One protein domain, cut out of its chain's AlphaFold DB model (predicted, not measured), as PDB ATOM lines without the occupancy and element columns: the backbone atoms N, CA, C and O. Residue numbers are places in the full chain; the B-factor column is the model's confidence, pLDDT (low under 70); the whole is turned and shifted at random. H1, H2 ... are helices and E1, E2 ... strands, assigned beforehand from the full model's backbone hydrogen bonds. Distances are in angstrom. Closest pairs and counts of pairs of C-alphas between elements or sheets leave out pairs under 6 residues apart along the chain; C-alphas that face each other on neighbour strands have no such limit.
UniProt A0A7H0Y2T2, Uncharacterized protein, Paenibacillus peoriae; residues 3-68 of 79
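Overview. This is residues 3 to 68 of the 79 residues of an uncharacterized protein of Paenibacillus peoriae (UniProt A0A7H0Y2T2). A strongly twisted sheet of four strands makes a wall, with the long hairpin of E3 and E4 along the longest axis; H2 crosses over one face, and H1 packs beside E4, past the end of the short edge strand E1. The small helix H3 follows E4 with no residue between them, turns off from the strand's direction at one end of the elongated outline and only grazes the sheet. The printed part has 66 residues, with three named helices and four named strands in the order E1, H1, H2, E2, E3, E4, H3; the sheet is mixed, in the order E1, E4, E3, E2. The class is mixed, helices and strands, and the whole is compact, with a radius of gyration of the C-alphas of 11.0 A and spans of 34 by 21 by 16 A.

Along the chain. E1, residues 3 to 5, begins at C-alpha 3 (7.669, 4.774, -17.839) and is 6.7 A long. H1, residues 7 to 15, is 12.4 A long, and H2, residues 20 to 28, is 12.6 A long. E2, residues 36 to 40, measures 13.5 A. E3, residues 44 to 52, spans 24.9 A and ends at C-alpha 52 (17.665, 9.118, -16.110). E4, residues 55 to 63, spans 23.7 A. H3, residues 64 to 67, is 5.7 A long and ends at C-alpha 67 (-8.372, 25.103, -18.472).

Arrangement. E1 and E4 are parallel at 42 degrees, with N 4 and O 56 within hydrogen-bond range at 2.9 A. E2, E3 and E4 form a meander, each strand the antiparallel neighbour of the one before. In the hairpin E3 and E4, at 163 degrees, N 57 and O 49 are 2.8 A apart; in the hairpin E2 and E3, at 154 degrees, N 39 and O 46 are 2.8 A apart. H1 and H2 are on the same face of the sheet. H1 has a height over the sheet of 4.6 A and is over none of the strands; its closest C-alpha pair with E4, Ala 9 and Thr 60, is 4.1 A apart. H2, at a height of 8.1 A, is only just over E3, with 3 of its 9 C-alphas falling on that strand, and runs across the strands, at 65 degrees to E3 on the local plane. H1 and H2 are close but not clearly touching, with the C-alphas of Cys 13 and Val 20 closest at 6.4 A, at a steep tilt of 63 degrees, opposite ways. H3 is apart from H1 and from H2. In H1 and H2 every O i to N i+4 pair is within hydrogen-bond range; H3 is too short for such a pair.

Size, cuts and confidence. The two C-alphas farthest apart, those of Glu 53 and Arg 68, are 35.9 A apart. The printed part has no cut. The link from H2 to E2, 7 residues, is short; the other links are tight. The mean pLDDT of the printed part is 90.9, and residue 68 is under 70.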
ATOM      1  N   ILE A   3       8.545   3.654 -18.222       95.75
ATOM      2  CA  ILE A   3       7.669   4.774 -17.839       95.75
ATOM      3  C   ILE A   3       7.023   4.447 -16.495       95.75
ATOM      4  O   ILE A   3       6.301   3.459 -16.374       95.75
ATOM      5  N   LYS A   4       7.278   5.277 -15.484       96.81
ATOM      6  CA  LYS A   4       6.590   5.233 -14.190       96.81
ATOM      7  C   LYS A   4       5.550   6.341 -14.115       96.81
ATOM      8  O   LYS A   4       5.728   7.419 -14.677       96.81
ATOM      9  N   VAL A   5       4.473   6.078 -13.389       96.81
ATOM     10  CA  VAL A   5       3.401   7.044 -13.132       96.81
ATOM     11  C   VAL A   5       3.340   7.265 -11.633       96.81
ATOM     12  O   VAL A   5       3.178   6.289 -10.900       96.81
ATOM     13  N   SER A   6       3.509   8.515 -11.198       97.12
ATOM     14  CA  SER A   6       3.427   8.872  -9.780       97.12
ATOM     15  C   SER A   6       2.028   8.595  -9.225       97.12
ATOM     16  O   SER A   6       1.039   8.639  -9.964       97.12
ATOM     17  N   ASP A   7       1.926   8.369  -7.918       96.75
ATOM     18  CA  ASP A   7       0.627   8.185  -7.258       96.75
ATOM     19  C   ASP A   7      -0.249   9.422  -7.421       96.75
ATOM     20  O   ASP A   7      -1.421   9.319  -7.773       96.75
ATOM     21  N   HIS A   8       0.360  10.606  -7.330       93.81
ATOM     22  CA  HIS A   8      -0.321  11.857  -7.625       93.81
ATOM     23  C   HIS A   8      -0.909  11.866  -9.044       93.81
ATOM     24  O   HIS A   8      -2.083  12.186  -9.221       93.81
ATOM     25  N   ALA A   9      -0.140  11.477 -10.066       94.62
ATOM     26  CA  ALA A   9      -0.660  11.377 -11.424       94.62
ATOM     27  C   ALA A   9      -1.813  10.368 -11.501       94.62
ATOM     28  O   ALA A   9      -2.838  10.702 -12.086       94.62
ATOM     29  N   ARG A  10      -1.708   9.191 -10.865       95.81
ATOM     30  CA  ARG A  10      -2.786   8.184 -10.828       95.81
ATOM     31  C   ARG A  10      -4.081   8.752 -10.245       95.81
ATOM     32  O   ARG A  10      -5.108   8.685 -10.915       95.81
ATOM     33  N   THR A  11      -4.015   9.408  -9.087       95.25
ATOM     34  CA  THR A  11      -5.172  10.068  -8.459       95.25
ATOM     35  C   THR A  11      -5.799  11.108  -9.387       95.25
ATOM     36  O   THR A  11      -7.018  11.169  -9.540       95.25
ATOM     37  N   ARG A  12      -4.985  11.924 -10.069       92.69
ATOM     38  CA  ARG A  12      -5.493  12.924 -11.023       92.69
ATOM     39  C   ARG A  12      -6.199  12.297 -12.217       92.69
ATOM     40  O   ARG A  12      -7.144  12.881 -12.743       92.69
ATOM     41  N   CYS A  13      -5.732  11.138 -12.655       92.31
ATOM     42  CA  CYS A  13      -6.303  10.404 -13.776       92.31
ATOM     43  C   CYS A  13      -7.669   9.828 -13.419       92.31
ATOM     44  O   CYS A  13      -8.622  10.037 -14.167       92.31
ATOM     45  N   GLU A  14      -7.776   9.217 -12.242       92.56
ATOM     46  CA  GLU A  14      -9.028   8.717 -11.679       92.56
ATOM     47  C   GLU A  14     -10.069   9.835 -11.527       92.56
ATOM     48  O   GLU A  14     -11.147   9.757 -12.113       92.56
ATOM     49  N   GLN A  15      -9.699  10.953 -10.890       90.81
ATOM     50  CA  GLN A  15     -10.556  12.143 -10.746       90.81
ATOM     51  C   GLN A  15     -11.035  12.733 -12.081       90.81
ATOM     52  O   GLN A  15     -11.997  13.498 -12.123       90.81
ATOM     53  N   SER A  16     -10.322  12.441 -13.167       88.25
ATOM     54  CA  SER A  16     -10.594  12.991 -14.494       88.25
ATOM     55  C   SER A  16     -11.204  11.966 -15.447       88.25
ATOM     56  O   SER A  16     -11.380  12.288 -16.622       88.25
ATOM     57  N   ASN A  17     -11.489  10.750 -14.969       90.06
ATOM     58  CA  ASN A  17     -11.930   9.613 -15.772       90.06
ATOM     59  C   ASN A  17     -11.020   9.345 -16.993       90.06
ATOM     60  O   ASN A  17     -11.473   9.146 -18.123       90.06
ATOM     61  N   VAL A  18      -9.700   9.397 -16.783       90.06
ATOM     62  CA  VAL A  18      -8.677   9.118 -17.803       90.06
ATOM     63  C   VAL A  18      -7.879   7.889 -17.388       90.06
ATOM     64  O   VAL A  18      -7.269   7.865 -16.329       90.06
ATOM     65  N   GLY A  19      -7.833   6.863 -18.238       92.44
ATOM     66  CA  GLY A  19      -7.070   5.647 -17.946       92.44
ATOM     67  C   GLY A  19      -5.554   5.877 -17.941       92.44
ATOM     68  O   GLY A  19      -5.002   6.438 -18.892       92.44
ATOM     69  N   VAL A  20      -4.860   5.363 -16.919       92.56
ATOM     70  CA  VAL A  20      -3.397   5.500 -16.762       92.56
ATOM     71  C   VAL A  20      -2.625   4.930 -17.955       92.56
ATOM     72  O   VAL A  20      -1.696   5.562 -18.460       92.56
ATOM     73  N   GLY A  21      -3.059   3.778 -18.479       93.31
ATOM     74  CA  GLY A  21      -2.457   3.164 -19.667       93.31
ATOM     75  C   GLY A  21      -2.487   4.070 -20.902       93.31
ATOM     76  O   GLY A  21      -1.624   3.961 -21.771       93.31
ATOM     77  N   ARG A  22      -3.431   5.017 -20.973       90.31
ATOM     78  CA  ARG A  22      -3.512   5.982 -22.072       90.31
ATOM     79  C   ARG A  22      -2.397   7.022 -22.006       90.31
ATOM     80  O   ARG A  22      -1.832   7.353 -23.040       90.31
ATOM     81  N   LEU A  23      -2.047   7.491 -20.809       89.69
ATOM     82  CA  LEU A  23      -0.934   8.430 -20.619       89.69
ATOM     83  C   LEU A  23       0.396   7.776 -20.951       89.69
ATOM     84  O   LEU A  23       1.231   8.397 -21.591       89.69
ATOM     85  N   ILE A  24       0.571   6.513 -20.553       94.06
ATOM     86  CA  ILE A  24       1.775   5.744 -20.873       94.06
ATOM     87  C   ILE A  24       1.950   5.655 -22.395       94.06
ATOM     88  O   ILE A  24       3.042   5.922 -22.886       94.06
ATOM     89  N   LYS A  25       0.876   5.359 -23.143       93.31
ATOM     90  CA  LYS A  25       0.905   5.329 -24.617       93.31
ATOM     91  C   LYS A  25       1.251   6.691 -25.228       93.31
ATOM     92  O   LYS A  25       2.081   6.748 -26.126       93.31
ATOM     93  N   GLU A  26       0.647   7.773 -24.737       91.88
ATOM     94  CA  GLU A  26       0.929   9.141 -25.210       91.88
ATOM     95  C   GLU A  26       2.387   9.537 -24.942       91.88
ATOM     96  O   GLU A  26       3.057  10.043 -25.832       91.88
ATOM     97  N   VAL A  27       2.906   9.259 -23.742       91.94
ATOM     98  CA  VAL A  27       4.291   9.574 -23.358       91.94
ATOM     99  C   VAL A  27       5.301   8.733 -24.130       91.94
ATOM    100  O   VAL A  27       6.338   9.254 -24.530       91.94
ATOM    101  N   ALA A  28       5.001   7.457 -24.380       91.88
ATOM    102  CA  ALA A  28       5.854   6.581 -25.179       91.88
ATOM    103  C   ALA A  28       6.015   7.063 -26.631       91.88
ATOM    104  O   ALA A  28       7.018   6.745 -27.263       91.88
ATOM    105  N   ALA A  29       5.052   7.835 -27.147       91.00
ATOM    106  CA  ALA A  29       5.094   8.405 -28.490       91.00
ATOM    107  C   ALA A  29       5.862   9.741 -28.575       91.00
ATOM    108  O   ALA A  29       6.021  10.272 -29.672       91.00
ATOM    109  N   ILE A  30       6.326  10.307 -27.452       87.56
ATOM    110  CA  ILE A  30       7.066  11.575 -27.448       87.56
ATOM    111  C   ILE A  30       8.542  11.292 -27.758       87.56
ATOM    112  O   ILE A  30       9.219  10.648 -26.947       87.56
ATOM    113  N   PRO A  31       9.085  11.786 -28.883       82.62
ATOM    114  CA  PRO A  31      10.499  11.626 -29.179       82.62
ATOM    115  C   PRO A  31      11.345  12.509 -28.253       82.62
ATOM    116  O   PRO A  31      10.993  13.656 -27.987       82.62
ATOM    117  N   ASN A  32      12.489  11.983 -27.807       83.81
ATOM    118  CA  ASN A  32      13.577  12.748 -27.182       83.81
ATOM    119  C   ASN A  32      13.148  13.695 -26.050       83.81
ATOM    120  O   ASN A  32      13.394  14.898 -26.082       83.81
ATOM    121  N   ILE A  33      12.547  13.135 -25.002       87.62
ATOM    122  CA  ILE A  33      12.276  13.883 -23.773       87.62
ATOM    123  C   ILE A  33      13.609  14.215 -23.093       87.62
ATOM    124  O   ILE A  33      14.322  13.319 -22.641       87.62
ATOM    125  N   VAL A  34      13.938  15.502 -23.000       86.75
ATOM    126  CA  VAL A  34      15.106  16.007 -22.266       86.75
ATOM    127  C   VAL A  34      14.613  16.770 -21.045       86.75
ATOM    128  O   VAL A  34      13.819  17.701 -21.166       86.75
ATOM    129  N   GLY A  35      15.059  16.349 -19.860       90.19
ATOM    130  CA  GLY A  35      14.636  16.944 -18.594       90.19
ATOM    131  C   GLY A  35      13.125  16.846 -18.365       90.19
ATOM    132  O   GLY A  35      12.508  15.805 -18.606       90.19
ATOM    133  N   LYS A  36      12.532  17.933 -17.869       93.31
ATOM    134  CA  LYS A  36      11.107  18.045 -17.547       93.31
ATOM    135  C   LYS A  36      10.359  18.786 -18.654       93.31
ATOM    136  O   LYS A  36      10.714  19.907 -19.002       93.31
ATOM    137  N   ILE A  37       9.274  18.194 -19.146       92.50
ATOM    138  CA  ILE A  37       8.412  18.772 -20.179       92.50
ATOM    139  C   ILE A  37       6.930  18.718 -19.792       92.50
ATOM    140  O   ILE A  37       6.485  17.875 -19.009       92.50
ATOM    141  N   SER A  38       6.152  19.598 -20.419       90.81
ATOM    142  CA  SER A  38       4.689  19.595 -20.373       90.81
ATOM    143  C   SER A  38       4.141  19.243 -21.753       90.81
ATOM    144  O   SER A  38       4.316  20.001 -22.709       90.81
ATOM    145  N   TRP A  39       3.454  18.110 -21.862       89.88
ATOM    146  CA  TRP A  39       2.905  17.588 -23.109       89.88
ATOM    147  C   TRP A  39       1.387  17.742 -23.165       89.88
ATOM    148  O   TRP A  39       0.658  17.217 -22.324       89.88
ATOM    149  N   LYS A  40       0.888  18.464 -24.168       88.50
ATOM    150  CA  LYS A  40      -0.549  18.691 -24.359       88.50
ATOM    151  C   LYS A  40      -1.171  17.542 -25.153       88.50
ATOM    152  O   LYS A  40      -0.726  17.249 -26.256       88.50
ATOM    153  N   THR A  41      -2.268  16.993 -24.644       87.31
ATOM    154  CA  THR A  41      -3.089  15.971 -25.307       87.31
ATOM    155  C   THR A  41      -4.526  16.457 -25.480       87.31
ATOM    156  O   THR A  41      -4.913  17.523 -24.991       87.31
ATOM    157  N   LYS A  42      -5.366  15.651 -26.139       85.69
ATOM    158  CA  LYS A  42      -6.811  15.918 -26.213       85.69
ATOM    159  C   LYS A  42      -7.525  15.861 -24.854       85.69
ATOM    160  O   LYS A  42      -8.621  16.401 -24.736       85.69
ATOM    161  N   PHE A  43      -6.913  15.238 -23.843       87.06
ATOM    162  CA  PHE A  43      -7.492  15.053 -22.508       87.06
ATOM    163  C   PHE A  43      -6.989  16.057 -21.479       87.06
ATOM    164  O   PHE A  43      -7.619  16.211 -20.436       87.06
ATOM    165  N   GLY A  44      -5.881  16.747 -21.745       89.31
ATOM    166  CA  GLY A  44      -5.260  17.630 -20.769       89.31
ATOM    167  C   GLY A  44      -3.780  17.851 -21.034       89.31
ATOM    168  O   GLY A  44      -3.324  17.779 -22.172       89.31
ATOM    169  N   VAL A  45      -3.032  18.113 -19.972       91.12
ATOM    170  CA  VAL A  45      -1.576  18.271 -19.999       91.12
ATOM    171  C   VAL A  45      -0.945  17.186 -19.137       91.12
ATOM    172  O   VAL A  45      -1.344  16.985 -17.991       91.12
ATOM    173  N   ILE A  46       0.034  16.486 -19.699       93.38
ATOM    174  CA  ILE A  46       0.874  15.507 -19.014       93.38
ATOM    175  C   ILE A  46       2.178  16.203 -18.651       93.38
ATOM    176  O   ILE A  46       2.845  16.741 -19.531       93.38
ATOM    177  N   VAL A  47       2.562  16.180 -17.380       93.56
ATOM    178  CA  VAL A  47       3.899  16.621 -16.972       93.56
ATOM    179  C   VAL A  47       4.774  15.390 -16.842       93.56
ATOM    180  O   VAL A  47       4.480  14.493 -16.050       93.56
ATOM    181  N   VAL A  48       5.843  15.359 -17.626       94.81
ATOM    182  CA  VAL A  48       6.783  14.246 -17.698       94.81
ATOM    183  C   VAL A  48       8.186  14.742 -17.432       94.81
ATOM    184  O   VAL A  48       8.558  15.836 -17.840       94.81
ATOM    185  N   GLU A  49       8.969  13.921 -16.756       94.50
ATOM    186  CA  GLU A  49      10.365  14.195 -16.465       94.50
ATOM    187  C   GLU A  49      11.210  12.973 -16.779       94.50
ATOM    188  O   GLU A  49      10.874  11.849 -16.395       94.50
ATOM    189  N   ARG A  50      12.324  13.194 -17.472       94.50
ATOM    190  CA  ARG A  50      13.371  12.192 -17.608       94.50
ATOM    191  C   ARG A  50      14.190  12.162 -16.325       94.50
ATOM    192  O   ARG A  50      14.933  13.093 -16.048       94.50
ATOM    193  N   VAL A  51      14.037  11.082 -15.563       93.94
ATOM    194  CA  VAL A  51      14.771  10.868 -14.307       93.94
ATOM    195  C   VAL A  51      16.202  10.422 -14.599       93.94
ATOM    196  O   VAL A  51      17.137  10.855 -13.941       93.94
ATOM    197  N   ASN A  52      16.369   9.548 -15.592       92.62
ATOM    198  CA  ASN A  52      17.665   9.118 -16.110       92.62
ATOM    199  C   ASN A  52      17.508   8.577 -17.539       92.62
ATOM    200  O   ASN A  52      16.428   8.652 -18.135       92.62
ATOM    201  N   GLU A  53      18.577   8.022 -18.108       87.25
ATOM    202  CA  GLU A  53      18.585   7.584 -19.503       87.25
ATOM    203  C   GLU A  53      17.518   6.544 -19.851       87.25
ATOM    204  O   GLU A  53      17.017   6.560 -20.976       87.25
ATOM    205  N   GLY A  54      17.135   5.700 -18.890       92.00
ATOM    206  CA  GLY A  54      16.196   4.598 -19.079       92.00
ATOM    207  C   GLY A  54      14.828   4.790 -18.424       92.00
ATOM    208  O   GLY A  54      13.999   3.881 -18.536       92.00
ATOM    209  N   LEU A  55      14.577   5.918 -17.747       93.81
ATOM    210  CA  LEU A  55      13.371   6.142 -16.949       93.81
ATOM    211  C   LEU A  55      12.732   7.511 -17.201       93.81
ATOM    212  O   LEU A  55      13.314   8.561 -16.922       93.81
ATOM    213  N   LEU A  56      11.465   7.470 -17.605       95.94
ATOM    214  CA  LEU A  56      10.556   8.609 -17.599       95.94
ATOM    215  C   LEU A  56       9.584   8.492 -16.423       95.94
ATOM    216  O   LEU A  56       9.043   7.417 -16.151       95.94
ATOM    217  N   LEU A  57       9.325   9.610 -15.756       96.75
ATOM    218  CA  LEU A  57       8.335   9.738 -14.696       96.75
ATOM    219  C   LEU A  57       7.224  10.688 -15.143       96.75
ATOM    220  O   LEU A  57       7.458  11.872 -15.377       96.75
ATOM    221  N   ILE A  58       5.995  10.184 -15.205       96.38
ATOM    222  CA  ILE A  58       4.799  11.020 -15.299       96.38
ATOM    223  C   ILE A  58       4.534  11.593 -13.907       96.38
ATOM    224  O   ILE A  58       4.096  10.872 -13.010       96.38
ATOM    225  N   LYS A  59       4.822  12.885 -13.722       95.88
ATOM    226  CA  LYS A  59       4.682  13.569 -12.429       95.88
ATOM    227  C   LYS A  59       3.242  13.938 -12.109       95.88
ATOM    228  O   LYS A  59       2.825  13.787 -10.964       95.88
ATOM    229  N   THR A  60       2.492  14.430 -13.092       95.06
ATOM    230  CA  THR A  60       1.082  14.791 -12.907       95.06
ATOM    231  C   THR A  60       0.320  14.797 -14.230       95.06
ATOM    232  O   THR A  60       0.907  14.825 -15.314       95.06
ATOM    233  N   PHE A  61      -1.003  14.802 -14.116       93.62
ATOM    234  CA  PHE A  61      -1.938  15.024 -15.205       93.62
ATOM    235  C   PHE A  61      -2.911  16.144 -14.820       93.62
ATOM    236  O   PHE A  61      -3.504  16.146 -13.737       93.62
ATOM    237  N   ILE A  62      -3.089  17.107 -15.722       91.25
ATOM    238  CA  ILE A  62      -4.011  18.226 -15.546       91.25
ATOM    239  C   ILE A  62      -5.088  18.124 -16.616       91.25
ATOM    240  O   ILE A  62      -4.829  18.356 -17.795       91.25
ATOM    241  N   ALA A  63      -6.304  17.781 -16.201       89.12
ATOM    242  CA  ALA A  63      -7.411  17.570 -17.117       89.12
ATOM    243  C   ALA A  63      -7.787  18.819 -17.912       89.12
ATOM    244  O   ALA A  63      -7.761  19.948 -17.419       89.12
ATOM    245  N   ARG A  64      -8.251  18.586 -19.138       87.06
ATOM    246  CA  ARG A  64      -8.649  19.605 -20.105       87.06
ATOM    247  C   ARG A  64      -9.631  20.623 -19.523       87.06
ATOM    248  O   ARG A  64      -9.471  21.816 -19.764       87.06
ATOM    249  N   PHE A  65     -10.620  20.165 -18.755       83.06
ATOM    250  CA  PHE A  65     -11.675  21.012 -18.189       83.06
ATOM    251  C   PHE A  65     -11.171  21.998 -17.124       83.06
ATOM    252  O   PHE A  65     -11.836  22.999 -16.874       83.06
ATOM    253  N   LYS A  66      -9.993  21.768 -16.526       80.88
ATOM    254  CA  LYS A  66      -9.366  22.724 -15.597       80.88
ATOM    255  C   LYS A  66      -8.854  23.987 -16.304       80.88
ATOM    256  O   LYS A  66      -8.573  24.973 -15.637       80.88
ATOM    257  N   TYR A  67      -8.778  23.970 -17.637       74.56
ATOM    258  CA  TYR A  67      -8.372  25.103 -18.472       74.56
ATOM    259  C   TYR A  67      -9.557  25.831 -19.133       74.56
ATOM    260  O   TYR A  67      -9.349  26.571 -20.092       74.56
ATOM    261  N   ARG A  68     -10.806  25.637 -18.674       63.75
ATOM    262  CA  ARG A  68     -11.964  26.387 -19.203       63.75
ATOM    263  C   ARG A  68     -11.679  27.899 -19.141       63.75
ATOM    264  O   ARG A  68     -11.407  28.426 -18.067       63.75
TER     265      ARG A  68